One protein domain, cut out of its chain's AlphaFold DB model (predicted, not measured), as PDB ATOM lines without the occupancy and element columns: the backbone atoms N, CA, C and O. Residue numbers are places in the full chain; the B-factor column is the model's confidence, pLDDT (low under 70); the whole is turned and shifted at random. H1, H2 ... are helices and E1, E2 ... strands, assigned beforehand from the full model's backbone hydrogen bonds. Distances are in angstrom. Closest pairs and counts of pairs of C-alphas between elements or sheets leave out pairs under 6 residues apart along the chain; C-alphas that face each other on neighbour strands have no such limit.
ATOM      1  N   VAL A 222      52.540 -53.613   2.737       59.69
ATOM      2  CA  VAL A 222      53.080 -52.251   2.659       59.69
ATOM      3  C   VAL A 222      54.038 -51.982   3.824       59.69
ATOM      4  O   VAL A 222      55.177 -51.591   3.585       59.69
ATOM      5  N   SER A 223      53.639 -52.296   5.064       58.75
ATOM      6  CA  SER A 223      54.520 -52.167   6.240       58.75
ATOM      7  C   SER A 223      55.820 -52.977   6.120       58.75
ATOM      8  O   SER A 223      56.870 -52.525   6.574       58.75
ATOM      9  N   TRP A 224      55.777 -54.143   5.465       60.25
ATOM     10  CA  TRP A 224      56.947 -54.997   5.249       60.25
ATOM     11  C   TRP A 224      57.905 -54.436   4.183       60.25
ATOM     12  O   TRP A 224      59.112 -54.371   4.417       60.25
ATOM     13  N   LEU A 225      57.378 -53.962   3.047       66.88
ATOM     14  CA  LEU A 225      58.182 -53.315   2.001       66.88
ATOM     15  C   LEU A 225      58.849 -52.018   2.499       66.88
ATOM     16  O   LEU A 225      59.979 -51.724   2.107       66.88
ATOM     17  N   ILE A 226      58.178 -51.283   3.395       67.19
ATOM     18  CA  ILE A 226      58.729 -50.100   4.069       67.19
ATOM     19  C   ILE A 226      59.830 -50.495   5.067       67.19
ATOM     20  O   ILE A 226      60.922 -49.929   5.034       67.19
ATOM     21  N   SER A 227      59.591 -51.483   5.939       54.41
ATOM     22  CA  SER A 227      60.572 -51.871   6.969       54.41
ATOM     23  C   SER A 227      61.868 -52.446   6.387       54.41
ATOM     24  O   SER A 227      62.939 -52.245   6.957       54.41
ATOM     25  N   HIS A 228      61.793 -53.083   5.216       57.00
ATOM     26  CA  HIS A 228      62.946 -53.639   4.501       57.00
ATOM     27  C   HIS A 228      63.650 -52.617   3.583       57.00
ATOM     28  O   HIS A 228      64.547 -52.993   2.833       57.00
ATOM     29  N   ARG A 229      63.272 -51.326   3.647       59.91
ATOM     30  CA  ARG A 229      63.810 -50.215   2.829       59.91
ATOM     31  C   ARG A 229      63.672 -50.397   1.311       59.91
ATOM     32  O   ARG A 229      64.364 -49.731   0.548       59.91
ATOM     33  N   VAL A 230      62.778 -51.282   0.874       69.25
ATOM     34  CA  VAL A 230      62.486 -51.508  -0.550       69.25
ATOM     35  C   VAL A 230      61.625 -50.364  -1.081       69.25
ATOM     36  O   VAL A 230      61.837 -49.895  -2.194       69.25
ATOM     37  N   LEU A 231      60.688 -49.897  -0.250       75.31
ATOM     38  CA  LEU A 231      59.828 -48.736  -0.469       75.31
ATOM     39  C   LEU A 231      59.947 -47.757   0.711       75.31
ATOM     40  O   LEU A 231      60.451 -48.121   1.774       75.31
ATOM     41  N   ALA A 232      59.448 -46.530   0.553       73.62
ATOM     42  CA  ALA A 232      59.344 -45.560   1.642       73.62
ATOM     43  C   ALA A 232      57.889 -45.409   2.120       73.62
ATOM     44  O   ALA A 232      56.933 -45.609   1.368       73.62
ATOM     45  N   SER A 233      57.710 -45.015   3.384       71.69
ATOM     46  CA  SER A 233      56.410 -44.510   3.836       71.69
ATOM     47  C   SER A 233      56.121 -43.193   3.115       71.69
ATOM     48  O   SER A 233      57.007 -42.348   2.999       71.69
ATOM     49  N   GLY A 234      54.906 -43.033   2.597       73.38
ATOM     50  CA  GLY A 234      54.523 -41.909   1.745       73.38
ATOM     51  C   GLY A 234      54.824 -42.083   0.252       73.38
ATOM     52  O   GLY A 234      54.446 -41.199  -0.509       73.38
ATOM     53  N   THR A 235      55.442 -43.187  -0.201       84.12
ATOM     54  CA  THR A 235      55.619 -43.461  -1.643       84.12
ATOM     55  C   THR A 235      54.268 -43.459  -2.369       84.12
ATOM     56  O   THR A 235      53.323 -44.118  -1.929       84.12
ATOM     57  N   ASN A 236      54.186 -42.737  -3.488       86.38
ATOM     58  CA  ASN A 236      53.000 -42.682  -4.340       86.38
ATOM     59  C   ASN A 236      52.805 -43.998  -5.112       86.38
ATOM     60  O   ASN A 236      53.757 -44.589  -5.629       86.38
ATOM     61  N   VAL A 237      51.551 -44.432  -5.223       87.19
ATOM     62  CA  VAL A 237      51.118 -45.587  -6.010       87.19
ATOM     63  C   VAL A 237      49.870 -45.279  -6.834       87.19
ATOM     64  O   VAL A 237      49.015 -44.472  -6.470       87.19
ATOM     65  N   LEU A 238      49.780 -45.957  -7.971       87.50
ATOM     66  CA  LEU A 238      48.823 -45.744  -9.042       87.50
ATOM     67  C   LEU A 238      48.103 -47.067  -9.323       87.50
ATOM     68  O   LEU A 238      48.748 -48.097  -9.520       87.50
ATOM     69  N   CYS A 239      46.772 -47.045  -9.389       81.31
ATOM     70  CA  CYS A 239      45.976 -48.186  -9.840       81.31
ATOM     71  C   CYS A 239      45.034 -47.760 -10.968       81.31
ATOM     72  O   CYS A 239      44.292 -46.788 -10.822       81.31
ATOM     73  N   ARG A 240      45.064 -48.472 -12.102       80.12
ATOM     74  CA  ARG A 240      44.226 -48.174 -13.276       80.12
ATOM     75  C   ARG A 240      43.024 -49.116 -13.336       80.12
ATOM     76  O   ARG A 240      43.187 -50.323 -13.526       80.12
ATOM     77  N   GLY A 241      41.832 -48.540 -13.213       70.81
ATOM     78  CA  GLY A 241      40.550 -49.223 -13.344       70.81
ATOM     79  C   GLY A 241      40.243 -49.705 -14.757       70.81
ATOM     80  O   GLY A 241      40.829 -49.247 -15.742       70.81
ATOM     81  N   SER A 242      39.258 -50.599 -14.864       64.25
ATOM     82  CA  SER A 242      38.759 -51.131 -16.141       64.25
ATOM     83  C   SER A 242      38.057 -50.065 -17.009       64.25
ATOM     84  O   SER A 242      37.827 -50.285 -18.192       64.25
ATOM     85  N   ASN A 243      37.754 -48.896 -16.436       67.12
ATOM     86  CA  ASN A 243      37.172 -47.711 -17.075       67.12
ATOM     87  C   ASN A 243      38.219 -46.626 -17.431       67.12
ATOM     88  O   ASN A 243      37.856 -45.467 -17.614       67.12
ATOM     89  N   ASN A 244      39.512 -46.973 -17.465       68.31
ATOM     90  CA  ASN A 244      40.663 -46.065 -17.620       68.31
ATOM     91  C   ASN A 244      40.849 -44.992 -16.527       68.31
ATOM     92  O   ASN A 244      41.844 -44.266 -16.576       68.31
ATOM     93  N   VAL A 245      39.992 -44.918 -15.501       71.19
ATOM     94  CA  VAL A 245      40.226 -44.033 -14.351       71.19
ATOM     95  C   VAL A 245      41.440 -44.540 -13.574       71.19
ATOM     96  O   VAL A 245      41.495 -45.699 -13.161       71.19
ATOM     97  N   VAL A 246      42.424 -43.668 -13.366       81.62
ATOM     98  CA  VAL A 246      43.556 -43.937 -12.476       81.62
ATOM     99  C   VAL A 246      43.226 -43.378 -11.097       81.62
ATOM    100  O   VAL A 246      42.904 -42.199 -10.963       81.62
ATOM    101  N   LYS A 247      43.311 -44.217 -10.064       82.56
ATOM    102  CA  LYS A 247      43.344 -43.774  -8.667       82.56
ATOM    103  C   LYS A 247      44.792 -43.642  -8.219       82.56
ATOM    104  O   LYS A 247      45.608 -44.522  -8.496       82.56
ATOM    105  N   GLN A 248      45.075 -42.551  -7.521       88.00
ATOM    106  CA  GLN A 248      46.358 -42.274  -6.885       88.00
ATOM    107  C   GLN A 248      46.217 -42.446  -5.369       88.00
ATOM    108  O   GLN A 248      45.116 -42.314  -4.819       88.00
ATOM    109  N   GLY A 249      47.308 -42.808  -4.710       87.31
ATOM    110  CA  GLY A 249      47.357 -42.903  -3.263       87.31
ATOM    111  C   GLY A 249      48.772 -43.023  -2.723       87.31
ATOM    112  O   GLY A 249      49.707 -43.319  -3.464       87.31
ATOM    113  N   ARG A 250      48.932 -42.841  -1.411       87.31
ATOM    114  CA  ARG A 250      50.219 -42.966  -0.707       87.31
ATOM    115  C   ARG A 250      50.290 -44.229   0.139       87.31
ATOM    116  O   ARG A 250      49.331 -44.591   0.823       87.31
ATOM    117  N   LEU A 251      51.452 -44.876   0.125       79.69
ATOM    118  CA  LEU A 251      51.764 -46.003   0.999       79.69
ATOM    119  C   LEU A 251      51.898 -45.557   2.460       79.69
ATOM    120  O   LEU A 251      52.540 -44.558   2.769       79.69
ATOM    121  N   SER A 252      51.328 -46.344   3.367       71.25
ATOM    122  CA  SER A 252      51.439 -46.203   4.820       71.25
ATOM    123  C   SER A 252      51.526 -47.590   5.462       71.25
ATOM    124  O   SER A 252      51.162 -48.587   4.838       71.25
ATOM    125  N   ASN A 253      51.958 -47.683   6.721       58.69
ATOM    126  CA  ASN A 253      52.056 -48.977   7.409       58.69
ATOM    127  C   ASN A 253      50.702 -49.728   7.447       58.69
ATOM    128  O   ASN A 253      50.661 -50.945   7.259       58.69
ATOM    129  N   ASP A 254      49.589 -48.999   7.590       53.16
ATOM    130  CA  ASP A 254      48.233 -49.560   7.666       53.16
ATOM    131  C   ASP A 254      47.595 -49.910   6.305       53.16
ATOM    132  O   ASP A 254      46.563 -50.592   6.268       53.16
ATOM    133  N   GLY A 255      48.183 -49.467   5.184       64.75
ATOM    134  CA  GLY A 255      47.648 -49.689   3.837       64.75
ATOM    135  C   GLY A 255      47.949 -48.559   2.846       64.75
ATOM    136  O   GLY A 255      48.983 -47.901   2.924       64.75
ATOM    137  N   ILE A 256      47.035 -48.337   1.899       75.88
ATOM    138  CA  ILE A 256      47.138 -47.308   0.853       75.88
ATOM    139  C   ILE A 256      46.083 -46.227   1.112       75.88
ATOM    140  O   ILE A 256      44.892 -46.526   1.117       75.88
ATOM    141  N   ILE A 257      46.509 -44.983   1.320       80.62
ATOM    142  CA  ILE A 257      45.626 -43.817   1.484       80.62
ATOM    143  C   ILE A 257      45.249 -43.323   0.084       80.62
ATOM    144  O   ILE A 257      46.152 -42.925  -0.643       80.62
ATOM    145  N   CYS A 258      43.973 -43.336  -0.325       85.81
ATOM    146  CA  CYS A 258      43.603 -42.779  -1.639       85.81
ATOM    147  C   CYS A 258      43.522 -41.251  -1.605       85.81
ATOM    148  O   CYS A 258      42.694 -40.711  -0.877       85.81
ATOM    149  N   ASP A 259      44.225 -40.572  -2.512       85.62
ATOM    150  CA  ASP A 259      44.131 -39.110  -2.715       85.62
ATOM    151  C   ASP A 259      42.736 -38.636  -3.146       85.62
ATOM    152  O   ASP A 259      42.421 -37.452  -3.172       85.62
ATOM    153  N   CYS A 260      41.884 -39.586  -3.517       82.56
ATOM    154  CA  CYS A 260      40.530 -39.360  -3.978       82.56
ATOM    155  C   CYS A 260      39.471 -39.262  -2.866       82.56
ATOM    156  O   CYS A 260      38.324 -38.942  -3.174       82.56
ATOM    157  N   CYS A 261      39.797 -39.655  -1.627       79.06
ATOM    158  CA  CYS A 261      38.844 -39.694  -0.505       79.06
ATOM    159  C   CYS A 261      39.481 -39.812   0.898       79.06
ATOM    160  O   CYS A 261      38.748 -39.991   1.868       79.06
ATOM    161  N   ASP A 262      40.813 -39.799   1.008       77.62
ATOM    162  CA  ASP A 262      41.613 -39.965   2.235       77.62
ATOM    163  C   ASP A 262      41.340 -41.245   3.058       77.62
ATOM    164  O   ASP A 262      41.796 -41.400   4.193       77.62
ATOM    165  N   VAL A 263      40.641 -42.225   2.476       69.31
ATOM    166  CA  VAL A 263      40.394 -43.534   3.094       69.31
ATOM    167  C   VAL A 263      41.621 -44.443   2.951       69.31
ATOM    168  O   VAL A 263      42.198 -44.566   1.868       69.31
ATOM    169  N   ILE A 264      41.975 -45.132   4.042       68.75
ATOM    170  CA  ILE A 264      42.994 -46.193   4.064       68.75
ATOM    171  C   ILE A 264      42.387 -47.508   3.556       68.75
ATOM    172  O   ILE A 264      41.523 -48.104   4.205       68.75
ATOM    173  N   PHE A 265      42.891 -48.000   2.429       62.38
ATOM    174  CA  PHE A 265      42.519 -49.275   1.824       62.38
ATOM    175  C   PHE A 265      43.578 -50.360   2.064       62.38
ATOM    176  O   PHE A 265      44.774 -50.084   2.164       62.38
ATOM    177  N   THR A 266      43.158 -51.629   2.085       61.22
ATOM    178  CA  THR A 266      44.087 -52.748   1.845       61.22
ATOM    179  C   THR A 266      44.527 -52.749   0.378       61.22
ATOM    180  O   THR A 266      43.875 -52.145  -0.468       61.22
ATOM    181  N   VAL A 267      45.590 -53.487   0.044       64.62
ATOM    182  CA  VAL A 267      46.078 -53.616  -1.345       64.62
ATOM    183  C   VAL A 267      44.962 -54.129  -2.284       64.62
ATOM    184  O   VAL A 267      44.746 -53.574  -3.354       64.62
ATOM    185  N   THR A 268      44.157 -55.098  -1.827       63.09
ATOM    186  CA  THR A 268      42.908 -55.546  -2.484       63.09
ATOM    187  C   THR A 268      41.816 -54.473  -2.536       63.09
ATOM    188  O   THR A 268      41.167 -54.296  -3.561       63.09
ATOM    189  N   GLY A 269      41.601 -53.741  -1.439       63.47
ATOM    190  CA  GLY A 269      40.579 -52.698  -1.354       63.47
ATOM    191  C   GLY A 269      40.859 -51.509  -2.273       63.47
ATOM    192  O   GLY A 269      39.916 -50.911  -2.778       63.47
ATOM    193  N   PHE A 270      42.132 -51.194  -2.527       70.56
ATOM    194  CA  PHE A 270      42.539 -50.123  -3.434       70.56
ATOM    195  C   PHE A 270      42.367 -50.533  -4.905       70.56
ATOM    196  O   PHE A 270      41.853 -49.739  -5.689       70.56
ATOM    197  N   GLU A 271      42.689 -51.786  -5.263       75.12
ATOM    198  CA  GLU A 271      42.376 -52.361  -6.587       75.12
ATOM    199  C   GLU A 271      40.859 -52.296  -6.866       75.12
ATOM    200  O   GLU A 271      40.430 -51.781  -7.902       75.12
ATOM    201  N   ALA A 272      40.039 -52.719  -5.896       71.88
ATOM    202  CA  ALA A 272      38.583 -52.648  -5.987       71.88
ATOM    203  C   ALA A 272      38.056 -51.198  -6.039       71.88
ATOM    204  O   ALA A 272      37.181 -50.894  -6.849       71.88
ATOM    205  N   HIS A 273      38.604 -50.279  -5.233       76.06
ATOM    206  CA  HIS A 273      38.218 -48.860  -5.245       76.06
ATOM    207  C   HIS A 273      38.608 -48.143  -6.550       76.06
ATOM    208  O   HIS A 273      37.925 -47.211  -6.980       76.06
ATOM    209  N   ALA A 274      39.673 -48.588  -7.215       78.00
ATOM    210  CA  ALA A 274      40.019 -48.140  -8.558       78.00
ATOM    211  C   ALA A 274      39.083 -48.687  -9.646       78.00
ATOM    212  O   ALA A 274      39.190 -48.263 -10.791       78.00
ATOM    213  N   GLY A 275      38.168 -49.609  -9.326       67.50
ATOM    214  CA  GLY A 275      37.351 -50.297 -10.325       67.50
ATOM    215  C   GLY A 275      38.182 -51.234 -11.204       67.50
ATOM    216  O   GLY A 275      37.870 -51.415 -12.381       67.50
ATOM    217  N   CYS A 276      39.275 -51.789 -10.672       65.69
ATOM    218  CA  CYS A 276      40.120 -52.738 -11.383       65.69
ATOM    219  C   CYS A 276      39.664 -54.171 -11.071       65.69
ATOM    220  O   CYS A 276      39.757 -54.648  -9.945       65.69
ATOM    221  N   THR A 277      39.156 -54.875 -12.079       58.25
ATOM    222  CA  THR A 277      38.542 -56.210 -11.933       58.25
ATOM    223  C   THR A 277      39.515 -57.352 -12.250       58.25
ATOM    224  O   THR A 277      39.108 -58.410 -12.722       58.25
ATOM    225  N   ARG A 278      40.824 -57.131 -12.062       55.75
ATOM    226  CA  ARG A 278      41.884 -58.091 -12.436       55.75
ATOM    227  C   ARG A 278      42.224 -59.111 -11.348       55.75
ATOM    228  O   ARG A 278      42.920 -60.077 -11.650       55.75
ATOM    229  N   HIS A 279      41.736 -58.914 -10.119       53.53
ATOM    230  CA  HIS A 279      41.947 -59.799  -8.964       53.53
ATOM    231  C   HIS A 279      43.429 -60.152  -8.708       53.53
ATOM    232  O   HIS A 279      43.751 -61.234  -8.213       53.53
ATOM    233  N   ARG A 280      44.356 -59.251  -9.058       58.66
ATOM    234  CA  ARG A 280      45.808 -59.435  -8.903       58.66
ATOM    235  C   ARG A 280      46.414 -58.121  -8.394       58.66
ATOM    236  O   ARG A 280      47.214 -57.493  -9.095       58.66
ATOM    237  N   PRO A 281      46.075 -57.695  -7.163       55.31
ATOM    238  CA  PRO A 281      46.258 -56.318  -6.702       55.31
ATOM    239  C   PRO A 281      47.726 -55.882  -6.669       55.31
ATOM    240  O   PRO A 281      48.037 -54.763  -7.063       55.31
ATOM    241  N   SER A 282      48.654 -56.781  -6.318       56.81
ATOM    242  CA  SER A 282      50.096 -56.496  -6.370       56.81
ATOM    243  C   SER A 282      50.636 -56.267  -7.793       56.81
ATOM    244  O   SER A 282      51.734 -55.740  -7.941       56.81
ATOM    245  N   THR A 283      49.908 -56.666  -8.842       62.50
ATOM    246  CA  THR A 283      50.255 -56.385 -10.252       62.50
ATOM    247  C   THR A 283      49.498 -55.178 -10.810       62.50
ATOM    248  O   THR A 283      50.042 -54.450 -11.633       62.50
ATOM    249  N   SER A 284      48.270 -54.937 -10.336       65.12
ATOM    250  CA  SER A 284      47.409 -53.816 -10.742       65.12
ATOM    251  C   SER A 284      47.795 -52.473 -10.107       65.12
ATOM    252  O   SER A 284      47.273 -51.436 -10.520       65.12
ATOM    253  N   ILE A 285      48.659 -52.490  -9.087       77.62
ATOM    254  CA  ILE A 285      49.134 -51.313  -8.353       77.62
ATOM    255  C   ILE A 285      50.632 -51.138  -8.615       77.62
ATOM    256  O   ILE A 285      51.438 -52.010  -8.274       77.62
ATOM    257  N   CYS A 286      50.984 -49.995  -9.202       83.88
ATOM    258  CA  CYS A 286      52.347 -49.639  -9.583       83.88
ATOM    259  C   CYS A 286      52.814 -48.347  -8.915       83.88
ATOM    260  O   CYS A 286      52.007 -47.505  -8.531       83.88
ATOM    261  N   LEU A 287      54.125 -48.196  -8.801       84.88
ATOM    262  CA  LEU A 287      54.796 -46.965  -8.412       84.88
ATOM    263  C   LEU A 287      54.890 -45.991  -9.596       84.88
ATOM    264  O   LEU A 287      54.713 -46.371 -10.754       84.88
ATOM    265  N   GLU A 288      55.262 -44.746  -9.302       78.69
ATOM    266  CA  GLU A 288      55.626 -43.740 -10.312       78.69
ATOM    267  C   GLU A 288      56.865 -44.137 -11.140       78.69
ATOM    268  O   GLU A 288      56.966 -43.752 -12.301       78.69
ATOM    269  N   ASP A 289      57.762 -44.968 -10.593       76.50
ATOM    270  CA  ASP A 289      58.914 -45.539 -11.317       76.50
ATOM    271  C   ASP A 289      58.546 -46.694 -12.278       76.50
ATOM    272  O   ASP A 289      59.411 -47.263 -12.944       76.50
ATOM    273  N   GLY A 290      57.259 -47.048 -12.360       72.56
ATOM    274  CA  GLY A 290      56.731 -48.095 -13.234       72.56
ATOM    275  C   GLY A 290      56.803 -49.519 -12.673       72.56
ATOM    276  O   GLY A 290      56.168 -50.409 -13.244       72.56
ATOM    277  N   ARG A 291      57.494 -49.770 -11.550       81.06
ATOM    278  CA  ARG A 291      57.483 -51.090 -10.892       81.06
ATOM    279  C   ARG A 291      56.099 -51.378 -10.310       81.06
ATOM    280  O   ARG A 291      55.485 -50.518  -9.683       81.06
ATOM    281  N   SER A 292      55.617 -52.613 -10.452       79.44
ATOM    282  CA  SER A 292      54.442 -53.073  -9.689       79.44
ATOM    283  C   SER A 292      54.835 -53.483  -8.266       79.44
ATOM    284  O   SER A 292      55.973 -53.898  -8.035       79.44
ATOM    285  N   LEU A 293      53.899 -53.468  -7.311       71.38
ATOM    286  CA  LEU A 293      54.174 -53.972  -5.953       71.38
ATOM    287  C   LEU A 293      54.700 -55.424  -5.961       71.38
ATOM    288  O   LEU A 293      55.551 -55.773  -5.149       71.38
ATOM    289  N   SER A 294      54.267 -56.253  -6.918       65.25
ATOM    290  CA  SER A 294      54.749 -57.628  -7.122       65.25
ATOM    291  C   SER A 294      56.200 -57.710  -7.613       65.25
ATOM    292  O   SER A 294      56.894 -58.696  -7.362       65.25
ATOM    293  N   GLN A 295      56.679 -56.662  -8.283       66.50
ATOM    294  CA  GLN A 295      58.066 -56.524  -8.708       66.50
ATOM    295  C   GLN A 295      58.939 -56.093  -7.526       66.50
ATOM    296  O   GLN A 295      59.969 -56.718  -7.297       66.50
ATOM    297  N   CYS A 296      58.470 -55.153  -6.697       70.06
ATOM    298  CA  CYS A 296      59.122 -54.795  -5.432       70.06
ATOM    299  C   CYS A 296      59.173 -55.986  -4.450       70.06
ATOM    300  O   CYS A 296      60.203 -56.222  -3.824       70.06
ATOM    301  N   GLN A 297      58.112 -56.805  -4.370       64.62
ATOM    302  CA  GLN A 297      58.130 -58.088  -3.643       64.62
ATOM    303  C   GLN A 297      59.241 -59.021  -4.153       64.62
ATOM    304  O   GLN A 297      59.956 -59.629  -3.358       64.62
ATOM    305  N   ARG A 298      59.398 -59.142  -5.476       57.62
ATOM    306  CA  ARG A 298      60.404 -60.015  -6.100       57.62
ATOM    307  C   ARG A 298      61.828 -59.493  -5.902       57.62
ATOM    308  O   ARG A 298      62.729 -60.282  -5.660       57.62
ATOM    309  N   GLU A 299      62.020 -58.182  -5.962       64.75
ATOM    310  CA  GLU A 299      63.283 -57.492  -5.683       64.75
ATOM    311  C   GLU A 299      63.744 -57.755  -4.239       64.75
ATOM    312  O   GLU A 299      64.852 -58.245  -4.018       64.75
ATOM    313  N   ALA A 300      62.837 -57.580  -3.274       62.38
ATOM    314  CA  ALA A 300      63.053 -57.875  -1.859       62.38
ATOM    315  C   ALA A 300      63.421 -59.350  -1.580       62.38
ATOM    316  O   ALA A 300      64.216 -59.640  -0.687       62.38
ATOM    317  N   LEU A 301      62.854 -60.288  -2.349       54.34
ATOM    318  CA  LEU A 301      63.174 -61.718  -2.272       54.34
ATOM    319  C   LEU A 301      64.499 -62.067  -2.977       54.34
ATOM    320  O   LEU A 301      65.242 -62.922  -2.498       54.34
ATOM    321  N   ASN A 302      64.825 -61.397  -4.086       51.09
ATOM    322  CA  ASN A 302      66.048 -61.637  -4.858       51.09
ATOM    323  C   ASN A 302      67.316 -61.158  -4.133       51.09
ATOM    324  O   ASN A 302      68.365 -61.781  -4.286       51.09
TER     325      ASN A 302
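What this domain is: This is residues 222 to 302 of the 638 residues of the protein "increased DNA methylation 1" of Cicer arietinum (UniProt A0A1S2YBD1). A small, strongly twisted sheet of four strands makes a curved wall, with H1, H2 and H4 over one face of it in two layers, a sheet and helices on one side. H2 packs near each of the four strands, while H1 and H4 lie toward one end of the long axis, and the short H3 joins H2 to H4 by touching both. The 81 printed residues hold four named helices and four named strands in the order H1 E1 E2 E3 H2 H3 E4 H4, a mixed class. The sheet runs E3 E2 E1 E4, antiparallel throughout. The whole is compact, with a radius of gyration of the C-alphas of 11.6 A and spans of 34 by 23 by 19 A.

How they stand to each other: E1, residues 236 to 240, E2, residues 246 to 252, and E3, residues 255 to 258, form a meander, each strand the antiparallel neighbour of the one before, and E1 and E2, like E2 and E3, are a hairpin. Across E2 and E1, N 237 and O 249 are 2.8 A apart, within hydrogen-bond range; across E3 and E2, N 252 and O 255 are 2.8 A apart. E4, residues 285 to 287, is the other edge strand, beside E1, with N 238 and O 286 at 2.8 A. From edge to edge the strands' lines turn by 97 degrees. Residues 264 to 265 pair antiparallel with residues 256 to 257 of E3. H2, residues 267 to 273, is on the sheet at a height of 7.6 A, over none of the strands; its closest C-alphas to E3 are those of Val 267 and Gly 255, 6.7 A. H3, residues 281 to 284, only grazes the sheet and touches H2, the closest C-alphas being those of Pro 281 and Thr 268, 5.4 A. H4, residues 293 to 302, touches H3, with C-alphas of Leu 293 and Ser 282 4.8 A apart. H1, residues 222 to 227, only just touches H4, with 3 pairs of C-alphas within 8 A; the closest, Leu 225 and Gln 297, are 7.4 A apart. They run the same way at a steep tilt of 36 degrees, only just steep. H2 and H4 are apart. In H1, H2 and H4 every O i to N i+4 pair is within hydrogen-bond range; H3 is too short for such a pair.

Where its parts are: H1 begins at C-alpha 222, (53.080, -52.251, 2.659). E1 spans 13.7 A, and E2, the longest strand, 19.1 A from C-alpha 246, (43.556, -43.937, -12.476). H4 spans 14.2 A and ends at C-alpha 302, (66.048, -61.637, -4.858).

The domain as a whole: The C-alphas farthest apart, of Cys 261 and Asn 302, are 35.2 A apart. The printed part has no cut, and no link is long. The mean pLDDT of the printed part is 70.4; 40 residues are under 70, among them residues 222 to 230 and 275 to 284.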